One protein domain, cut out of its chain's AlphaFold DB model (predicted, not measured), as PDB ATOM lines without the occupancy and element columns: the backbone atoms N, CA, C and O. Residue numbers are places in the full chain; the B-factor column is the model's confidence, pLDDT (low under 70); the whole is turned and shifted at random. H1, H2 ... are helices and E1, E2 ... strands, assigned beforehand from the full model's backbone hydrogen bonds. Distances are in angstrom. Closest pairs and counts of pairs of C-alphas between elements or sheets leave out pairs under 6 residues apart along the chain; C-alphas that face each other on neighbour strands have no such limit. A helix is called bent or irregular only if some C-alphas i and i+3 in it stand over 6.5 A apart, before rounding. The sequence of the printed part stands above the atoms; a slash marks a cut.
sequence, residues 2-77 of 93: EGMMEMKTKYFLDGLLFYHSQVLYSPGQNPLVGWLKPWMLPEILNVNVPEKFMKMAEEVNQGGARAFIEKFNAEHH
ATOM      1  N   GLU A   2      22.524  28.344  27.250       54.16
ATOM      2  CA  GLU A   2      21.766  27.185  27.772       54.16
ATOM      3  C   GLU A   2      21.575  27.198  29.300       54.16
ATOM      4  O   GLU A   2      20.448  27.089  29.776       54.16
ATOM      5  N   GLY A   3      22.629  27.490  30.074       58.69
ATOM      6  CA  GLY A   3      22.534  27.544  31.541       58.69
ATOM      7  C   GLY A   3      21.576  28.608  32.108       58.69
ATOM      8  O   GLY A   3      21.097  28.458  33.228       58.69
ATOM      9  N   MET A   4      21.246  29.665  31.350       61.28
ATOM     10  CA  MET A   4      20.234  30.650  31.772       61.28
ATOM     11  C   MET A   4      18.804  30.124  31.570       61.28
ATOM     12  O   MET A   4      17.924  30.438  32.365       61.28
ATOM     13  N   MET A   5      18.571  29.289  30.551       63.41
ATOM     14  CA  MET A   5      17.258  28.682  30.264       63.41
ATOM     15  C   MET A   5      16.915  27.529  31.223       63.41
ATOM     16  O   MET A   5      15.744  27.184  31.432       63.41
ATOM     17  N   GLU A   6      17.940  26.915  31.808       63.84
ATOM     18  CA  GLU A   6      17.820  25.804  32.755       63.84
ATOM     19  C   GLU A   6      17.631  26.250  34.207       63.84
ATOM     20  O   GLU A   6      17.238  25.436  35.047       63.84
ATOM     21  N   MET A   7      17.822  27.536  34.518       65.06
ATOM     22  CA  MET A   7      17.577  28.049  35.863       65.06
ATOM     23  C   MET A   7      16.120  27.809  36.286       65.06
ATOM     24  O   MET A   7      15.165  28.193  35.605       65.06
ATOM     25  N   LYS A   8      15.941  27.179  37.452       66.44
ATOM     26  CA  LYS A   8      14.645  27.130  38.137       66.44
ATOM     27  C   LYS A   8      14.357  28.509  38.717       66.44
ATOM     28  O   LYS A   8      14.824  28.847  39.803       66.44
ATOM     29  N   THR A   9      13.589  29.306  37.992       67.88
ATOM     30  CA  THR A   9      13.045  30.559  38.509       67.88
ATOM     31  C   THR A   9      11.890  30.254  39.461       67.88
ATOM     32  O   THR A   9      11.102  29.338  39.238       67.88
ATOM     33  N   LYS A  10      11.756  31.042  40.534       80.25
ATOM     34  CA  LYS A  10      10.577  30.992  41.423       80.25
ATOM     35  C   LYS A  10       9.289  31.447  40.710       80.25
ATOM     36  O   LYS A  10       8.192  31.218  41.206       80.25
ATOM     37  N   TYR A  11       9.439  32.098  39.559       82.00
ATOM     38  CA  TYR A  11       8.380  32.741  38.796       82.00
ATOM     39  C   TYR A  11       8.196  32.083  37.433       82.00
ATOM     40  O   TYR A  11       9.121  31.463  36.902       82.00
ATOM     41  N   PHE A  12       7.004  32.269  36.870       81.62
ATOM     42  CA  PHE A  12       6.698  31.899  35.499       81.62
ATOM     43  C   PHE A  12       7.417  32.835  34.514       81.62
ATOM     44  O   PHE A  12       7.420  34.050  34.708       81.62
ATOM     45  N   LEU A  13       8.039  32.269  33.480       84.88
ATOM     46  CA  LEU A  13       8.756  33.031  32.458       84.88
ATOM     47  C   LEU A  13       7.793  33.423  31.333       84.88
ATOM     48  O   LEU A  13       7.351  32.558  30.584       84.88
ATOM     49  N   ASP A  14       7.512  34.717  31.189       86.56
ATOM     50  CA  ASP A  14       6.706  35.230  30.071       86.56
ATOM     51  C   ASP A  14       7.516  35.323  28.757       86.56
ATOM     52  O   ASP A  14       7.021  34.974  27.680       86.56
ATOM     53  N   GLY A  15       8.791  35.721  28.852       88.88
ATOM     54  CA  GLY A  15       9.719  35.870  27.726       88.88
ATOM     55  C   GLY A  15      11.041  36.543  28.107       88.88
ATOM     56  O   GLY A  15      11.371  36.675  29.288       88.88
ATOM     57  N   LEU A  16      11.805  36.961  27.098       90.81
ATOM     58  CA  LEU A  16      13.166  37.478  27.223       90.81
ATOM     59  C   LEU A  16      13.318  38.849  26.559       90.81
ATOM     60  O   LEU A  16      12.963  39.022  25.391       90.81
ATOM     61  N   LEU A  17      13.873  39.805  27.310       93.12
ATOM     62  CA  LEU A  17      14.225  41.137  26.816       93.12
ATOM     63  C   LEU A  17      15.688  41.175  26.360       93.12
ATOM     64  O   LEU A  17      16.591  40.803  27.110       93.12
ATOM     65  N   PHE A  18      15.913  41.686  25.156       92.44
ATOM     66  CA  PHE A  18      17.220  41.845  24.531       92.44
ATOM     67  C   PHE A  18      17.560  43.326  24.464       92.44
ATOM     68  O   PHE A  18      16.942  44.057  23.703       92.44
ATOM     69  N   TYR A  19      18.545  43.764  25.243       93.88
ATOM     70  CA  TYR A  19      19.030  45.141  25.211       93.88
ATOM     71  C   TYR A  19      20.325  45.222  24.410       93.88
ATOM     72  O   TYR A  19      21.256  44.447  24.644       93.88
ATOM     73  N   HIS A  20      20.424  46.198  23.510       93.00
ATOM     74  CA  HIS A  20      21.708  46.563  22.928       93.00
ATOM     75  C   HIS A  20      22.624  47.145  24.018       93.00
ATOM     76  O   HIS A  20      22.223  48.035  24.761       93.00
ATOM     77  N   SER A  21      23.868  46.674  24.108       90.94
ATOM     78  CA  SER A  21      24.783  47.003  25.220       90.94
ATOM     79  C   SER A  21      25.075  48.500  25.405       90.94
ATOM     80  O   SER A  21      25.432  48.925  26.499       90.94
ATOM     81  N   GLN A  22      24.920  49.294  24.346       91.00
ATOM     82  CA  GLN A  22      25.202  50.733  24.335       91.00
ATOM     83  C   GLN A  22      23.938  51.608  24.386       91.00
ATOM     84  O   GLN A  22      24.031  52.820  24.201       91.00
ATOM     85  N   VAL A  23      22.750  51.023  24.576       87.81
ATOM     86  CA  VAL A  23      21.506  51.803  24.603       87.81
ATOM     87  C   VAL A  23      21.396  52.613  25.898       87.81
ATOM     88  O   VAL A  23      21.569  52.085  26.996       87.81
ATOM     89  N   LEU A  24      21.098  53.908  25.773       90.94
ATOM     90  CA  LEU A  24      20.705  54.752  26.902       90.94
ATOM     91  C   LEU A  24      19.198  54.644  27.130       90.94
ATOM     92  O   LEU A  24      18.431  54.408  26.198       90.94
ATOM     93  N   TYR A  25      18.762  54.854  28.371       90.62
ATOM     94  CA  TYR A  25      17.339  54.852  28.677       90.62
ATOM     95  C   TYR A  25      16.632  56.022  27.980       90.62
ATOM     96  O   TYR A  25      16.894  57.188  28.276       90.62
ATOM     97  N   SER A  26      15.705  55.692  27.086       89.19
ATOM     98  CA  SER A  26      14.793  56.623  26.429       89.19
ATOM     99  C   SER A  26      13.361  56.113  26.614       89.19
ATOM    100  O   SER A  26      13.108  54.952  26.282       89.19
ATOM    101  N   PRO A  27      12.418  56.925  27.120       89.56
ATOM    102  CA  PRO A  27      11.031  56.495  27.241       89.56
ATOM    103  C   PRO A  27      10.406  56.286  25.854       89.56
ATOM    104  O   PRO A  27      10.630  57.082  24.945       89.56
ATOM    105  N   GLY A  28       9.596  55.238  25.715       86.56
ATOM    106  CA  GLY A  28       8.912  54.887  24.467       86.56
ATOM    107  C   GLY A  28       9.421  53.590  23.842       86.56
ATOM    108  O   GLY A  28      10.189  52.844  24.449       86.56
ATOM    109  N   GLN A  29       8.951  53.300  22.629       83.62
ATOM    110  CA  GLN A  29       9.432  52.161  21.850       83.62
ATOM    111  C   GLN A  29      10.849  52.447  21.352       83.62
ATOM    112  O   GLN A  29      11.158  53.561  20.937       83.62
ATOM    113  N   ASN A  30      11.715  51.438  21.389       85.69
ATOM    114  CA  ASN A  30      13.088  51.569  20.924       85.69
ATOM    115  C   ASN A  30      13.512  50.259  20.242       85.69
ATOM    116  O   ASN A  30      13.477  49.219  20.899       85.69
ATOM    117  N   PRO A  31      13.928  50.277  18.960       86.38
ATOM    118  CA  PRO A  31      14.340  49.064  18.243       86.38
ATOM    119  C   PRO A  31      15.604  48.413  18.829       86.38
ATOM    120  O   PRO A  31      15.899  47.260  18.534       86.38
ATOM    121  N   LEU A  32      16.344  49.128  19.682       89.56
ATOM    122  CA  LEU A  32      17.501  48.611  20.416       89.56
ATOM    123  C   LEU A  32      17.105  47.757  21.634       89.56
ATOM    124  O   LEU A  32      17.986  47.271  22.348       89.56
ATOM    125  N   VAL A  33      15.801  47.595  21.882       90.75
ATOM    126  CA  VAL A  33      15.238  46.714  22.904       90.75
ATOM    127  C   VAL A  33      14.232  45.763  22.252       90.75
ATOM    128  O   VAL A  33      13.175  46.182  21.792       90.75
ATOM    129  N   GLY A  34      14.555  44.472  22.214       90.75
ATOM    130  CA  GLY A  34      13.693  43.419  21.671       90.75
ATOM    131  C   GLY A  34      13.001  42.604  22.762       90.75
ATOM    132  O   GLY A  34      13.552  42.429  23.847       90.75
ATOM    133  N   TRP A  35      11.821  42.060  22.469       92.06
ATOM    134  CA  TRP A  35      11.082  41.148  23.349       92.06
ATOM    135  C   TRP A  35      10.656  39.901  22.579       92.06
ATOM    136  O   TRP A  35      10.013  40.030  21.541       92.06
ATOM    137  N   LEU A  36      10.982  38.708  23.085       91.31
ATOM    138  CA  LEU A  36      10.569  37.437  22.477       91.31
ATOM    139  C   LEU A  36      10.120  36.426  23.529       91.31
ATOM    140  O   LEU A  36      10.710  36.320  24.606       91.31
ATOM    141  N   LYS A  37       9.119  35.608  23.186       89.94
ATOM    142  CA  LYS A  37       8.785  34.424  23.986       89.94
ATOM    143  C   LYS A  37       9.848  33.340  23.783       89.94
ATOM    144  O   LYS A  37      10.415  33.250  22.693       89.94
ATOM    145  N   PRO A  38      10.120  32.473  24.778       89.38
ATOM    146  CA  PRO A  38      11.253  31.552  24.693       89.38
ATOM    147  C   PRO A  38      11.125  30.552  23.537       89.38
ATOM    148  O   PRO A  38      12.116  30.204  22.911       89.38
ATOM    149  N   TRP A  39       9.903  30.143  23.196       89.25
ATOM    150  CA  TRP A  39       9.643  29.246  22.069       89.25
ATOM    151  C   TRP A  39       9.873  29.867  20.685       89.25
ATOM    152  O   TRP A  39       9.969  29.131  19.712       89.25
ATOM    153  N   MET A  40       9.980  31.196  20.577       90.44
ATOM    154  CA  MET A  40      10.283  31.877  19.309       90.44
ATOM    155  C   MET A  40      11.780  31.854  18.980       90.44
ATOM    156  O   MET A  40      12.175  32.119  17.848       90.44
ATOM    157  N   LEU A  41      12.633  31.578  19.968       89.62
ATOM    158  CA  LEU A  41      14.085  31.658  19.814       89.62
ATOM    159  C   LEU A  41      14.676  30.671  18.808       89.62
ATOM    160  O   LEU A  41      15.577  31.090  18.077       89.62
ATOM    161  N   PRO A  42      14.212  29.409  18.726       89.81
ATOM    162  CA  PRO A  42      14.690  28.503  17.691       89.81
ATOM    163  C   PRO A  42      14.359  29.015  16.287       89.81
ATOM    164  O   PRO A  42      15.190  28.903  15.398       89.81
ATOM    165  N   GLU A  43      13.184  29.621  16.097       89.31
ATOM    166  CA  GLU A  43      12.743  30.134  14.794       89.31
ATOM    167  C   GLU A  43      13.494  31.414  14.389       89.31
ATOM    168  O   GLU A  43      13.964  31.520  13.262       89.31
ATOM    169  N   ILE A  44      13.634  32.381  15.305       89.81
ATOM    170  CA  ILE A  44      14.164  33.718  14.981       89.81
ATOM    171  C   ILE A  44      15.689  33.790  15.114       89.81
ATOM    172  O   ILE A  44      16.352  34.423  14.296       89.81
ATOM    173  N   LEU A  45      16.254  33.184  16.162       90.00
ATOM    174  CA  LEU A  45      17.680  33.300  16.494       90.00
ATOM    175  C   LEU A  45      18.459  31.997  16.276       90.00
ATOM    176  O   LEU A  45      19.673  31.988  16.469       90.00
ATOM    177  N   ASN A  46      17.787  30.910  15.880       89.50
ATOM    178  CA  ASN A  46      18.389  29.592  15.671       89.50
ATOM    179  C   ASN A  46      19.132  29.063  16.918       89.50
ATOM    180  O   ASN A  46      20.227  28.504  16.829       89.50
ATOM    181  N   VAL A  47      18.540  29.275  18.101       88.75
ATOM    182  CA  VAL A  47      19.084  28.844  19.399       88.75
ATOM    183  C   VAL A  47      18.207  27.753  20.005       88.75
ATOM    184  O   VAL A  47      16.989  27.900  20.076       88.75
ATOM    185  N   ASN A  48      18.832  26.686  20.509       87.00
ATOM    186  CA  ASN A  48      18.123  25.626  21.220       87.00
ATOM    187  C   ASN A  48      17.532  26.125  22.542       87.00
ATOM    188  O   ASN A  48      18.183  26.830  23.318       87.00
ATOM    189  N   VAL A  49      16.303  25.693  22.821       85.69
ATOM    190  CA  VAL A  49      15.611  25.974  24.079       85.69
ATOM    191  C   VAL A  49      15.115  24.680  24.723       85.69
ATOM    192  O   VAL A  49      14.748  23.743  24.015       85.69
ATOM    193  N   PRO A  50      15.075  24.607  26.065       85.88
ATOM    194  CA  PRO A  50      14.540  23.450  26.771       85.88
ATOM    195  C   PRO A  50      13.101  23.106  26.359       85.88
ATOM    196  O   PRO A  50      12.252  23.992  26.244       85.88
ATOM    197  N   GLU A  51      12.793  21.809  26.262       83.62
ATOM    198  CA  GLU A  51      11.485  21.296  25.807       83.62
ATOM    199  C   GLU A  51      10.285  21.849  26.587       83.62
ATOM    200  O   GLU A  51       9.203  22.030  26.027       83.62
ATOM    201  N   LYS A  52      10.471  22.171  27.874       82.31
ATOM    202  CA  LYS A  52       9.434  22.782  28.726       82.31
ATOM    203  C   LYS A  52       8.845  24.064  28.124       82.31
ATOM    204  O   LYS A  52       7.688  24.368  28.387       82.31
ATOM    205  N   PHE A  53       9.624  24.803  27.333       81.06
ATOM    206  CA  PHE A  53       9.172  26.024  26.673       81.06
ATOM    207  C   PHE A  53       8.582  25.765  25.286       81.06
ATOM    208  O   PHE A  53       7.714  26.520  24.864       81.06
ATOM    209  N   MET A  54       8.990  24.685  24.612       79.38
ATOM    210  CA  MET A  54       8.462  24.303  23.297       79.38
ATOM    211  C   MET A  54       7.009  23.824  23.376       79.38
ATOM    212  O   MET A  54       6.197  24.212  22.545       79.38
ATOM    213  N   LYS A  55       6.643  23.068  24.421       69.31
ATOM    214  CA  LYS A  55       5.265  22.563  24.603       69.31
ATOM    215  C   LYS A  55       4.220  23.671  24.726       69.31
ATOM    216  O   LYS A  55       3.085  23.503  24.308       69.31
ATOM    217  N   MET A  56       4.611  24.820  25.270       64.56
ATOM    218  CA  MET A  56       3.724  25.977  25.395       64.56
ATOM    219  C   MET A  56       3.430  26.642  24.039       64.56
ATOM    220  O   MET A  56       2.451  27.370  23.906       64.56
ATOM    221  N   ALA A  57       4.276  26.403  23.034       62.94
ATOM    222  CA  ALA A  57       4.080  26.916  21.690       62.94
ATOM    223  C   ALA A  57       2.954  26.171  20.972       62.94
ATOM    224  O   ALA A  57       2.142  26.815  20.325       62.94
ATOM    225  N   GLU A  58       2.866  24.845  21.117       61.09
ATOM    226  CA  GLU A  58       1.953  23.976  20.353       61.09
ATOM    227  C   GLU A  58       0.466  24.362  20.487       61.09
ATOM    228  O   GLU A  58      -0.293  24.195  19.536       61.09
ATOM    229  N   GLU A  59       0.054  24.966  21.604       56.19
ATOM    230  CA  GLU A  59      -1.321  25.461  21.813       56.19
ATOM    231  C   GLU A  59      -1.599  26.822  21.140       56.19
ATOM    232  O   GLU A  59      -2.750  27.182  20.895       56.19
ATOM    233  N   VAL A  60      -0.550  27.583  20.816       60.66
ATOM    234  CA  VAL A  60      -0.612  28.957  20.285       60.66
ATOM    235  C   VAL A  60      -0.261  29.010  18.781       60.66
ATOM    236  O   VAL A  60      -0.629  29.957  18.083       60.66
ATOM    237  N   ASN A  61       0.415  27.978  18.259       60.19
ATOM    238  CA  ASN A  61       1.141  27.977  16.981       60.19
ATOM    239  C   ASN A  61       0.334  27.532  15.746       60.19
ATOM    240  O   ASN A  61       0.751  26.641  15.011       60.19
ATOM    241  N   GLN A  62      -0.786  28.178  15.426       61.62
ATOM    242  CA  GLN A  62      -1.398  27.931  14.106       61.62
ATOM    243  C   GLN A  62      -0.651  28.628  12.944       61.62
ATOM    244  O   GLN A  62      -0.967  28.360  11.790       61.62
ATOM    245  N   GLY A  63       0.362  29.474  13.210       69.88
ATOM    246  CA  GLY A  63       1.054  30.246  12.161       69.88
ATOM    247  C   GLY A  63       2.509  30.675  12.421       69.88
ATOM    248  O   GLY A  63       2.993  31.558  11.716       69.88
ATOM    249  N   GLY A  64       3.212  30.097  13.403       83.81
ATOM    250  CA  GLY A  64       4.615  30.437  13.707       83.81
ATOM    251  C   GLY A  64       4.802  31.725  14.524       83.81
ATOM    252  O   GLY A  64       3.833  32.403  14.891       83.81
ATOM    253  N   ALA A  65       6.058  32.091  14.810       84.81
ATOM    254  CA  ALA A  65       6.389  33.258  15.633       84.81
ATOM    255  C   ALA A  65       5.894  34.569  15.013       84.81
ATOM    256  O   ALA A  65       5.365  35.426  15.724       84.81
ATOM    257  N   ARG A  66       6.007  34.718  13.688       85.38
ATOM    258  CA  ARG A  66       5.572  35.934  12.988       85.38
ATOM    259  C   ARG A  66       4.065  36.177  13.117       85.38
ATOM    260  O   ARG A  66       3.673  37.267  13.523       85.38
ATOM    261  N   ALA A  67       3.234  35.171  12.833       86.94
ATOM    262  CA  ALA A  67       1.778  35.310  12.934       86.94
ATOM    263  C   ALA A  67       1.335  35.625  14.370       86.94
ATOM    264  O   ALA A  67       0.411  36.410  14.589       86.94
ATOM    265  N   PHE A  68       2.024  35.054  15.365       87.62
ATOM    266  CA  PHE A  68       1.791  35.413  16.759       87.62
ATOM    267  C   PHE A  68       2.120  36.881  17.035       87.62
ATOM    268  O   PHE A  68       1.311  37.568  17.649       87.62
ATOM    269  N   ILE A  69       3.289  37.362  16.603       87.12
ATOM    270  CA  ILE A  69       3.722  38.747  16.843       87.12
ATOM    271  C   ILE A  69       2.737  39.730  16.205       87.12
ATOM    272  O   ILE A  69       2.341  40.699  16.847       87.12
ATOM    273  N   GLU A  70       2.288  39.462  14.978       87.44
ATOM    274  CA  GLU A  70       1.288  40.288  14.291       87.44
ATOM    275  C   GLU A  70      -0.040  40.330  15.061       87.44
ATOM    276  O   GLU A  70      -0.560  41.414  15.337       87.44
ATOM    277  N   LYS A  71      -0.554  39.167  15.486       88.12
ATOM    278  CA  LYS A  71      -1.777  39.079  16.297       88.12
ATOM    279  C   LYS A  71      -1.632  39.815  17.632       88.12
ATOM    280  O   LYS A  71      -2.517  40.576  18.009       88.12
ATOM    281  N   PHE A  72      -0.518  39.599  18.329       87.12
ATOM    282  CA  PHE A  72      -0.226  40.227  19.615       87.12
ATOM    283  C   PHE A  72      -0.151  41.752  19.482       87.12
ATOM    284  O   PHE A  72      -0.742  42.479  20.276       87.12
ATOM    285  N   ASN A  73       0.518  42.250  18.441       87.38
ATOM    286  CA  ASN A  73       0.608  43.683  18.186       87.38
ATOM    287  C   ASN A  73      -0.766  44.298  17.887       87.38
ATOM    288  O   ASN A  73      -1.070  45.379  18.395       87.38
ATOM    289  N   ALA A  74      -1.609  43.601  17.121       87.44
ATOM    290  CA  ALA A  74      -2.969  44.047  16.829       87.44
ATOM    291  C   ALA A  74      -3.842  44.117  18.095       87.44
ATOM    292  O   ALA A  74      -4.528  45.116  18.310       87.44
ATOM    293  N   GLU A  75      -3.790  43.090  18.948       88.88
ATOM    294  CA  GLU A  75      -4.572  43.005  20.190       88.88
ATOM    295  C   GLU A  75      -4.159  44.066  21.220       88.88
ATOM    296  O   GLU A  75      -5.006  44.658  21.884       88.88
ATOM    297  N   HIS A  76      -2.862  44.352  21.322       84.50
ATOM    298  CA  HIS A  76      -2.321  45.301  22.296       84.50
ATOM    299  C   HIS A  76      -2.159  46.730  21.754       84.50
ATOM    300  O   HIS A  76      -1.535  47.560  22.416       84.50
ATOM    301  N   HIS A  77      -2.705  47.028  20.568       81.31
ATOM    302  CA  HIS A  77      -2.557  48.321  19.886       81.31
ATOM    303  C   HIS A  77      -1.090  48.774  19.762       81.31
ATOM    304  O   HIS A  77      -0.774  49.965  19.831       81.31
TER     305      HIS A  77
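Overview. This is residues 2 to 77 of the 93 residues of the protein "Snurportin-1" of Steinernema glaseri (UniProt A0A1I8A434). A two-stranded hairpin, E1 and E2, with a long loop at its far end runs straight into H2 in the middle of a loose, open arrangement. H3 packs crosswise on H2, H4 follows beyond it with residues 70 to 77 sticking out, and the short H1 lies off to itself, joined by a link whose residues 7 to 12 also stick out. The printed part has 76 residues, with four named helices and two named strands in the order H1, E1, E2, H2, H3, H4; the sheet is E1 - E2, antiparallel, and the class is mostly helix. The whole is only just loose, close to compact, with a radius of gyration of the C-alphas of 13.8 A and spans of 35 by 31 by 25 A.

Along the chain. H1 is residues 2 to 5, and C-alpha 2 is at (21.766, 27.185, 27.772). E1 is residues 16 to 19, 9.9 A from first to last C-alpha, beginning at (13.166, 37.478, 27.223). E2 is residues 33 to 36, 10.4 A long. H2 is residues 38 to 45, 10.6 A, and H3 is residues 51 to 58, 11.3 A. H2 is only just irregular: C-alphas 39 and 42 are 6.7 A apart. H4, residues 64 to 75, is the longest helix at 16.9 A and ends with C-alpha 75 at (-4.572, 43.005, 20.190).

Arrangement. E1 and E2 form a hairpin, antiparallel at 162 degrees between their directions. N 16 and O 36 are 2.8 A apart and N 34 and O 18 are 2.8 A apart, within hydrogen-bond range. The closest C-alphas of E1 and H2 are those of Leu 16 and Pro 38, 6.7 A apart. H2 and H3 touch, about perpendicular at 85 degrees; their closest C-alphas, those of Trp 39 and Met 54, are 5.2 A apart. H2 and H4 only just touch, with 3 pairs of C-alphas within 8 A, and H4 does so with residue 65 alone. Their closest C-alphas, those of Met 40 and Ala 65, are 5.5 A apart, and they run opposite ways at a steep tilt of 64 degrees. H3 and H4 are apart, and H1 is apart from E2, H2, H3 and H4. In H4 every O i to N i+4 pair is within hydrogen-bond range; in H2 2 of 4 are, in H3 1 of 4, beside 3 of 5 O i to N i+3 pairs, and H1 is too short for an O i to N i+4 pair.

Size, cuts and confidence. The two C-alphas farthest apart, those of Leu 24 and Gln 62, are 37.0 A apart. The printed part has no cut. The link from E1 to E2, residues 20 to 32, is long, and its C-alphas lie 15 to 22 A from the mean of all C-alphas. The links E2 to H2, H2 to H3 and H3 to H4 are tight, and the link H1 to E1 is short. Mean pLDDT of the printed part is 82.1; residues 2 to 9 and 55 to 63 are under 70.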